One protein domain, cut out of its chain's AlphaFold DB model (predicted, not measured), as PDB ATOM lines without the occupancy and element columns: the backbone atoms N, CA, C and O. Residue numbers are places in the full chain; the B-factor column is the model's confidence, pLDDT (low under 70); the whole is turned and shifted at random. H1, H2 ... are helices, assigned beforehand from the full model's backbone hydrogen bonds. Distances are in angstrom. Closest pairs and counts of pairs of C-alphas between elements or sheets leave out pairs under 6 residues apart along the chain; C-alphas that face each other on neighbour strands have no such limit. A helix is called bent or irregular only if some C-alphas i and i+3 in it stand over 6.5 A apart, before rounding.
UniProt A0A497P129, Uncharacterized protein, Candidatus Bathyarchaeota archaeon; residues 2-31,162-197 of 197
ATOM      1  N   VAL A   2      -9.609  35.798  43.505       56.66
ATOM      2  CA  VAL A   2      -8.369  35.128  43.942       56.66
ATOM      3  C   VAL A   2      -8.721  34.353  45.208       56.66
ATOM      4  O   VAL A   2      -9.026  34.963  46.227       56.66
ATOM      5  N   MET A   3      -8.782  33.024  45.126       66.75
ATOM      6  CA  MET A   3      -8.960  32.198  46.321       66.75
ATOM      7  C   MET A   3      -7.766  32.435  47.253       66.75
ATOM      8  O   MET A   3      -6.626  32.438  46.793       66.75
ATOM      9  N   ASP A   4      -8.025  32.671  48.541       87.25
ATOM     10  CA  ASP A   4      -6.975  32.906  49.538       87.25
ATOM     11  C   ASP A   4      -5.964  31.745  49.511       87.25
ATOM     12  O   ASP A   4      -6.345  30.572  49.610       87.25
ATOM     13  N   LYS A   5      -4.669  32.070  49.390       89.62
ATOM     14  CA  LYS A   5      -3.565  31.098  49.386       89.62
ATOM     15  C   LYS A   5      -3.651  30.127  50.566       89.62
ATOM     16  O   LYS A   5      -3.405  28.934  50.403       89.62
ATOM     17  N   ARG A   6      -4.062  30.606  51.746       90.56
ATOM     18  CA  ARG A   6      -4.228  29.777  52.951       90.56
ATOM     19  C   ARG A   6      -5.308  28.717  52.763       90.56
ATOM     20  O   ARG A   6      -5.132  27.577  53.194       90.56
ATOM     21  N   ILE A   7      -6.410  29.078  52.104       93.19
ATOM     22  CA  ILE A   7      -7.504  28.155  51.792       93.19
ATOM     23  C   ILE A   7      -7.022  27.121  50.772       93.19
ATOM     24  O   ILE A   7      -7.190  25.927  51.011       93.19
ATOM     25  N   MET A   8      -6.355  27.553  49.695       93.50
ATOM     26  CA  MET A   8      -5.817  26.643  48.677       93.50
ATOM     27  C   MET A   8      -4.827  25.633  49.274       93.50
ATOM     28  O   MET A   8      -4.979  24.427  49.070       93.50
ATOM     29  N   LYS A   9      -3.863  26.103  50.080       94.69
ATOM     30  CA  LYS A   9      -2.918  25.238  50.803       94.69
ATOM     31  C   LYS A   9      -3.661  24.203  51.650       94.69
ATOM     32  O   LYS A   9      -3.368  23.011  51.574       94.69
ATOM     33  N   LYS A  10      -4.646  24.638  52.442       95.00
ATOM     34  CA  LYS A  10      -5.427  23.747  53.311       95.00
ATOM     35  C   LYS A  10      -6.189  22.686  52.512       95.00
ATOM     36  O   LYS A  10      -6.213  21.533  52.935       95.00
ATOM     37  N   ILE A  11      -6.774  23.056  51.370       94.19
ATOM     38  CA  ILE A  11      -7.471  22.123  50.473       94.19
ATOM     39  C   ILE A  11      -6.503  21.056  49.957       94.19
ATOM     40  O   ILE A  11      -6.789  19.870  50.114       94.19
ATOM     41  N   LEU A  12      -5.347  21.456  49.415       94.06
ATOM     42  CA  LEU A  12      -4.342  20.521  48.895       94.06
ATOM     43  C   LEU A  12      -3.864  19.544  49.973       94.06
ATOM     44  O   LEU A  12      -3.877  18.333  49.766       94.06
ATOM     45  N   LEU A  13      -3.501  20.050  51.152       95.44
ATOM     46  CA  LEU A  13      -3.012  19.198  52.236       95.44
ATOM     47  C   LEU A  13      -4.091  18.254  52.770       95.44
ATOM     48  O   LEU A  13      -3.792  17.106  53.090       95.44
ATOM     49  N   ASN A  14      -5.345  18.702  52.847       95.12
ATOM     50  CA  ASN A  14      -6.447  17.837  53.256       95.12
ATOM     51  C   ASN A  14      -6.748  16.759  52.212       95.12
ATOM     52  O   ASN A  14      -6.939  15.607  52.592       95.12
ATOM     53  N   LEU A  15      -6.724  17.097  50.919       93.19
ATOM     54  CA  LEU A  15      -6.846  16.115  49.841       93.19
ATOM     55  C   LEU A  15      -5.748  15.050  49.948       93.19
ATOM     56  O   LEU A  15      -6.042  13.857  49.926       93.19
ATOM     57  N   GLY A  16      -4.498  15.479  50.143       93.38
ATOM     58  CA  GLY A  16      -3.356  14.593  50.359       93.38
ATOM     59  C   GLY A  16      -3.535  13.666  51.561       93.38
ATOM     60  O   GLY A  16      -3.348  12.458  51.441       93.38
ATOM     61  N   ARG A  17      -3.960  14.203  52.713       92.69
ATOM     62  CA  ARG A  17      -4.245  13.413  53.927       92.69
ATOM     63  C   ARG A  17      -5.324  12.362  53.698       92.69
ATOM     64  O   ARG A  17      -5.131  11.216  54.090       92.69
ATOM     65  N   VAL A  18      -6.432  12.738  53.060       90.50
ATOM     66  CA  VAL A  18      -7.534  11.814  52.754       90.50
ATOM     67  C   VAL A  18      -7.051  10.697  51.833       90.50
ATOM     68  O   VAL A  18      -7.293   9.527  52.118       90.50
ATOM     69  N   ARG A  19      -6.299  11.036  50.781       88.94
ATOM     70  CA  ARG A  19      -5.730  10.052  49.852       88.94
ATOM     71  C   ARG A  19      -4.737   9.118  50.527       88.94
ATOM     72  O   ARG A  19      -4.776   7.923  50.273       88.94
ATOM     73  N   ILE A  20      -3.882   9.627  51.411       87.62
ATOM     74  CA  ILE A  20      -2.961   8.790  52.190       87.62
ATOM     75  C   ILE A  20      -3.729   7.855  53.115       87.62
ATOM     76  O   ILE A  20      -3.380   6.684  53.194       87.62
ATOM     77  N   ALA A  21      -4.770   8.336  53.797       85.44
ATOM     78  CA  ALA A  21      -5.593   7.492  54.658       85.44
ATOM     79  C   ALA A  21      -6.270   6.361  53.863       85.44
ATOM     80  O   ALA A  21      -6.227   5.208  54.285       85.44
ATOM     81  N   GLN A  22      -6.816   6.673  52.682       80.69
ATOM     82  CA  GLN A  22      -7.378   5.678  51.762       80.69
ATOM     83  C   GLN A  22      -6.316   4.690  51.268       80.69
ATOM     84  O   GLN A  22      -6.538   3.485  51.271       80.69
ATOM     85  N   ALA A  23      -5.144   5.194  50.880       74.62
ATOM     86  CA  ALA A  23      -4.060   4.374  50.370       74.62
ATOM     87  C   ALA A  23      -3.471   3.466  51.458       74.62
ATOM     88  O   ALA A  23      -3.233   2.296  51.194       74.62
ATOM     89  N   ARG A  24      -3.291   3.947  52.695       71.75
ATOM     90  CA  ARG A  24      -2.789   3.149  53.832       71.75
ATOM     91  C   ARG A  24      -3.670   1.947  54.141       71.75
ATOM     92  O   ARG A  24      -3.136   0.860  54.326       71.75
ATOM     93  N   ALA A  25      -4.992   2.109  54.070       64.69
ATOM     94  CA  ALA A  25      -5.935   0.999  54.215       64.69
ATOM     95  C   ALA A  25      -5.755  -0.104  53.147       64.69
ATOM     96  O   ALA A  25      -6.308  -1.192  53.286       64.69
ATOM     97  N   HIS A  26      -5.010   0.161  52.069       61.00
ATOM     98  CA  HIS A  26      -4.678  -0.803  51.015       61.00
ATOM     99  C   HIS A  26      -3.175  -1.146  50.953       61.00
ATOM    100  O   HIS A  26      -2.811  -2.194  50.425       61.00
ATOM    101  N   LEU A  27      -2.295  -0.287  51.484       56.62
ATOM    102  CA  LEU A  27      -0.836  -0.375  51.352       56.62
ATOM    103  C   LEU A  27      -0.160  -1.231  52.429       56.62
ATOM    104  O   LEU A  27       0.864  -1.829  52.114       56.62
ATOM    105  N   GLU A  28      -0.733  -1.377  53.632       52.03
ATOM    106  CA  GLU A  28      -0.195  -2.298  54.661       52.03
ATOM    107  C   GLU A  28      -0.129  -3.763  54.179       52.03
ATOM    108  O   GLU A  28       0.628  -4.563  54.718       52.03
ATOM    109  N   TYR A  29      -0.849  -4.097  53.103       53.50
ATOM    110  CA  TYR A  29      -0.814  -5.404  52.445       53.50
ATOM    111  C   TYR A  29      -0.007  -5.423  51.134       53.50
ATOM    112  O   TYR A  29       0.189  -6.490  50.549       53.50
ATOM    113  N   LYS A  30       0.442  -4.262  50.627       65.81
ATOM    114  CA  LYS A  30       1.017  -4.144  49.276       65.81
ATOM    115  C   LYS A  30       2.534  -4.306  49.239       65.81
ATOM    116  O   LYS A  30       3.015  -4.698  48.187       65.81
ATOM    117  N   TYR A  31       3.283  -4.063  50.308       74.12
ATOM    118  CA  TYR A  31       4.744  -4.222  50.295       74.12
ATOM    119  C   TYR A  31       5.225  -4.965  51.542       74.12
ATOM    120  O   TYR A  31       4.749  -4.683  52.642       74.12
ATOM    121  N   LEU A 162      10.948  20.362  45.834       94.00
ATOM    122  CA  LEU A 162       9.829  19.985  44.979       94.00
ATOM    123  C   LEU A 162      10.306  19.774  43.530       94.00
ATOM    124  O   LEU A 162      11.118  20.557  43.021       94.00
ATOM    125  N   PRO A 163       9.802  18.746  42.827       93.50
ATOM    126  CA  PRO A 163      10.030  18.598  41.398       93.50
ATOM    127  C   PRO A 163       9.490  19.808  40.634       93.50
ATOM    128  O   PRO A 163       8.468  20.390  41.005       93.50
ATOM    129  N   GLU A 164      10.129  20.151  39.516       92.12
ATOM    130  CA  GLU A 164       9.751  21.316  38.704       92.12
ATOM    131  C   GLU A 164       8.276  21.288  38.280       92.12
ATOM    132  O   GLU A 164       7.577  22.296  38.352       92.12
ATOM    133  N   LYS A 165       7.761  20.100  37.948       89.62
ATOM    134  CA  LYS A 165       6.347  19.897  37.620       89.62
ATOM    135  C   LYS A 165       5.408  20.344  38.748       89.62
ATOM    136  O   LYS A 165       4.380  20.959  38.478       89.62
ATOM    137  N   TYR A 166       5.759  20.067  40.004       93.06
ATOM    138  CA  TYR A 166       4.958  20.488  41.155       93.06
ATOM    139  C   TYR A 166       5.074  21.988  41.387       93.06
ATOM    140  O   TYR A 166       4.048  22.630  41.593       93.06
ATOM    141  N   ARG A 167       6.271  22.573  41.256       94.06
ATOM    142  CA  ARG A 167       6.437  24.034  41.330       94.06
ATOM    143  C   ARG A 167       5.561  24.758  40.307       94.06
ATOM    144  O   ARG A 167       4.839  25.681  40.670       94.06
ATOM    145  N   GLN A 168       5.537  24.290  39.061       92.69
ATOM    146  CA  GLN A 168       4.699  24.874  38.008       92.69
ATOM    147  C   GLN A 168       3.199  24.742  38.299       92.69
ATOM    148  O   GLN A 168       2.439  25.680  38.051       92.69
ATOM    149  N   LEU A 169       2.758  23.600  38.838       91.69
ATOM    150  CA  LEU A 169       1.367  23.411  39.259       91.69
ATOM    151  C   LEU A 169       1.000  24.341  40.420       91.69
ATOM    152  O   LEU A 169      -0.040  24.994  40.363       91.69
ATOM    153  N   LEU A 170       1.860  24.461  41.433       94.12
ATOM    154  CA  LEU A 170       1.651  25.368  42.561       94.12
ATOM    155  C   LEU A 170       1.546  26.823  42.104       94.12
ATOM    156  O   LEU A 170       0.608  27.509  42.507       94.12
ATOM    157  N   MET A 171       2.423  27.267  41.198       93.81
ATOM    158  CA  MET A 171       2.380  28.631  40.657       93.81
ATOM    159  C   MET A 171       1.030  28.947  40.003       93.81
ATOM    160  O   MET A 171       0.477  30.024  40.222       93.81
ATOM    161  N   ARG A 172       0.449  27.996  39.256       91.44
ATOM    162  CA  ARG A 172      -0.894  28.145  38.657       91.44
ATOM    163  C   ARG A 172      -2.005  28.247  39.703       91.44
ATOM    164  O   ARG A 172      -3.038  28.849  39.435       91.44
ATOM    165  N   LEU A 173      -1.787  27.681  40.887       91.19
ATOM    166  CA  LEU A 173      -2.686  27.763  42.040       91.19
ATOM    167  C   LEU A 173      -2.401  28.987  42.932       91.19
ATOM    168  O   LEU A 173      -3.038  29.141  43.973       91.19
ATOM    169  N   GLY A 174      -1.462  29.859  42.542       93.75
ATOM    170  CA  GLY A 174      -1.043  31.023  43.325       93.75
ATOM    171  C   GLY A 174      -0.161  30.683  44.531       93.75
ATOM    172  O   GLY A 174      -0.002  31.522  45.416       93.75
ATOM    173  N   LEU A 175       0.400  29.476  44.574       95.38
ATOM    174  CA  LEU A 175       1.254  28.963  45.644       95.38
ATOM    175  C   LEU A 175       2.708  28.829  45.177       95.38
ATOM    176  O   LEU A 175       2.990  28.786  43.979       95.38
ATOM    177  N   SER A 176       3.630  28.726  46.125       94.94
ATOM    178  CA  SER A 176       5.041  28.430  45.878       94.94
ATOM    179  C   SER A 176       5.568  27.356  46.832       94.94
ATOM    180  O   SER A 176       4.850  26.876  47.707       94.94
ATOM    181  N   GLU A 177       6.813  26.922  46.633       94.00
ATOM    182  CA  GLU A 177       7.450  25.912  47.488       94.00
ATOM    183  C   GLU A 177       7.590  26.409  48.939       94.00
ATOM    184  O   GLU A 177       7.360  25.647  49.875       94.00
ATOM    185  N   GLU A 178       7.856  27.705  49.131       94.19
ATOM    186  CA  GLU A 178       8.017  28.337  50.447       94.19
ATOM    187  C   GLU A 178       6.722  28.372  51.271       94.19
ATOM    188  O   GLU A 178       6.769  28.536  52.491       94.19
ATOM    189  N   ASP A 179       5.564  28.191  50.628       95.12
ATOM    190  CA  ASP A 179       4.284  28.103  51.327       95.12
ATOM    191  C   ASP A 179       4.152  26.792  52.126       95.12
ATOM    192  O   ASP A 179       3.232  26.674  52.940       95.12
ATOM    193  N   PHE A 180       5.035  25.804  51.929       95.50
ATOM    194  CA  PHE A 180       4.945  24.469  52.525       95.50
ATOM    195  C   PHE A 180       6.135  24.138  53.428       95.50
ATOM    196  O   PHE A 180       7.295  24.368  53.098       95.50
ATOM    197  N   HIS A 181       5.850  23.513  54.568       95.31
ATOM    198  CA  HIS A 181       6.880  22.864  55.370       95.31
ATOM    199  C   HIS A 181       7.266  21.516  54.751       95.31
ATOM    200  O   HIS A 181       6.436  20.829  54.164       95.31
ATOM    201  N   LEU A 182       8.507  21.076  54.962       94.12
ATOM    202  CA  LEU A 182       8.996  19.785  54.457       94.12
ATOM    203  C   LEU A 182       8.151  18.592  54.920       94.12
ATOM    204  O   LEU A 182       7.903  17.664  54.156       94.12
ATOM    205  N   SER A 183       7.648  18.629  56.156       94.06
ATOM    206  CA  SER A 183       6.735  17.605  56.679       94.06
ATOM    207  C   SER A 183       5.398  17.548  55.930       94.06
ATOM    208  O   SER A 183       4.673  16.564  56.049       94.06
ATOM    209  N   GLU A 184       5.062  18.581  55.155       95.88
ATOM    210  CA  GLU A 184       3.850  18.654  54.345       95.88
ATOM    211  C   GLU A 184       4.039  18.035  52.945       95.88
ATOM    212  O   GLU A 184       3.049  17.716  52.282       95.88
ATOM    213  N   TYR A 185       5.284  17.806  52.508       96.00
ATOM    214  CA  TYR A 185       5.610  17.325  51.161       96.00
ATOM    215  C   TYR A 185       4.968  15.974  50.812       96.00
ATOM    216  O   TYR A 185       4.416  15.870  49.719       96.00
ATOM    217  N   PRO A 186       4.927  14.963  51.702       94.62
ATOM    218  CA  PRO A 186       4.294  13.688  51.371       94.62
ATOM    219  C   PRO A 186       2.787  13.790  51.122       94.62
ATOM    220  O   PRO A 186       2.243  13.021  50.329       94.62
ATOM    221  N   TYR A 187       2.111  14.733  51.787       94.56
ATOM    222  CA  TYR A 187       0.694  15.020  51.550       94.56
ATOM    223  C   TYR A 187       0.515  15.778  50.238       94.56
ATOM    224  O   TYR A 187      -0.402  15.479  49.476       94.56
ATOM    225  N   LEU A 188       1.403  16.735  49.964       94.56
ATOM    226  CA  LEU A 188       1.384  17.492  48.723       94.56
ATOM    227  C   LEU A 188       1.603  16.589  47.502       94.56
ATOM    228  O   LEU A 188       0.851  16.683  46.539       94.56
ATOM    229  N   ASP A 189       2.569  15.676  47.582       93.56
ATOM    230  CA  ASP A 189       2.838  14.654  46.571       93.56
ATOM    231  C   ASP A 189       1.570  13.870  46.207       93.56
ATOM    232  O   ASP A 189       1.157  13.832  45.052       93.56
ATOM    233  N   MET A 190       0.871  13.342  47.216       90.88
ATOM    234  CA  MET A 190      -0.363  12.575  47.018       90.88
ATOM    235  C   MET A 190      -1.531  13.420  46.507       90.88
ATOM    236  O   MET A 190      -2.393  12.924  45.776       90.88
ATOM    237  N   ALA A 191      -1.593  14.696  46.883       91.44
ATOM    238  CA  ALA A 191      -2.601  15.615  46.368       91.44
ATOM    239  C   ALA A 191      -2.382  15.913  44.877       91.44
ATOM    240  O   ALA A 191      -3.346  15.978  44.116       91.44
ATOM    241  N   LEU A 192      -1.124  16.068  44.461       88.81
ATOM    242  CA  LEU A 192      -0.760  16.449  43.097       88.81
ATOM    243  C   LEU A 192      -0.580  15.259  42.147       88.81
ATOM    244  O   LEU A 192      -0.617  15.470  40.938       88.81
ATOM    245  N   TRP A 193      -0.455  14.034  42.667       78.62
ATOM    246  CA  TRP A 193      -0.204  12.808  41.902       78.62
ATOM    247  C   TRP A 193      -1.069  12.685  40.633       78.62
ATOM    248  O   TRP A 193      -0.537  12.736  39.524       78.62
ATOM    249  N   ASP A 194      -2.399  12.658  40.774       64.00
ATOM    250  CA  ASP A 194      -3.334  12.505  39.640       64.00
ATOM    251  C   ASP A 194      -3.376  13.715  38.699       64.00
ATOM    252  O   ASP A 194      -3.671  13.581  37.518       64.00
ATOM    253  N   VAL A 195      -3.091  14.913  39.217       60.00
ATOM    254  CA  VAL A 195      -3.075  16.157  38.422       60.00
ATOM    255  C   VAL A 195      -1.787  16.253  37.596       60.00
ATOM    256  O   VAL A 195      -1.685  17.015  36.635       60.00
ATOM    257  N   SER A 196      -0.786  15.474  37.994       53.19
ATOM    258  CA  SER A 196       0.521  15.373  37.374       53.19
ATOM    259  C   SER A 196       0.729  14.057  36.618       53.19
ATOM    260  O   SER A 196       1.853  13.794  36.201       53.19
ATOM    261  N   SER A 197      -0.303  13.237  36.439       45.56
ATOM    262  CA  SER A 197      -0.234  12.000  35.650       45.56
ATOM    263  C   SER A 197      -0.540  12.264  34.180       45.56
ATOM    264  O   SER A 197      -1.418  13.112  33.911       45.56
TER     265      SER A 197
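This is residues 2 to 31 and 162 to 197 of the 197 residues of an uncharacterized protein of Candidatus Bathyarchaeota archaeon (UniProt A0A497P129). One long helix, H1, makes the length of the model, and a shorter irregular helix, H3, crosses it near its middle at about a right angle. The small helix H2 lies away from H1 and near H3, while residues 24 to 31, of which 24 to 27 belong to H1, stick out free. The printed part has 66 residues with three named helices, in the order H1, H2, H3, and no named strand; the class is all helix. It is only just compact, close to loose, with a radius of gyration of the C-alphas of 12.5 A, and elongated, spanning 41 by 22 by 20 A.

H1, residues 5 to 27, touches H3, residues 182 to 192, with its residues 12 to 20 alone. Their closest C-alphas are those of Gly 16 and Ala 191, 4.2 A apart, and their lines are about perpendicular at 78 degrees. H2, residues 164 to 172, is close to H3 but not clearly touching: the closest C-alphas, of Tyr 166 and Leu 192, are 7.3 A apart, and the lines are about perpendicular at 79 degrees. H1 and H2 are apart. Every O i to N i+4 pair is within hydrogen-bond range in H2, against 18 of 19 in H1 and 5 of 7 in H3.

H1 runs 31.7 A from C-alpha 5 at (-3.565, 31.098, 49.386) to C-alpha 27 at (-0.836, -0.375, 51.352). H2 is 12.6 A long from first to last C-alpha. H3, 15.3 A long, ends with C-alpha 192 at (-0.760, 16.449, 43.097); it is irregular, with C-alphas 183 and 186 lying 7.0 A apart.

The two C-alphas farthest apart, of Val 2 and Tyr 29, are 42.1 A apart. Residues 32 to 161 are not printed, and C-alphas 31 and 162 are 25.3 A apart across this cut, which lies in the link from H1 to H2. The link from H2 to H3 is short, with 9 residues. The mean pLDDT of the printed part is 85.3; it is under 70 at residues 2 to 3, 25 to 30 and 194 to 197.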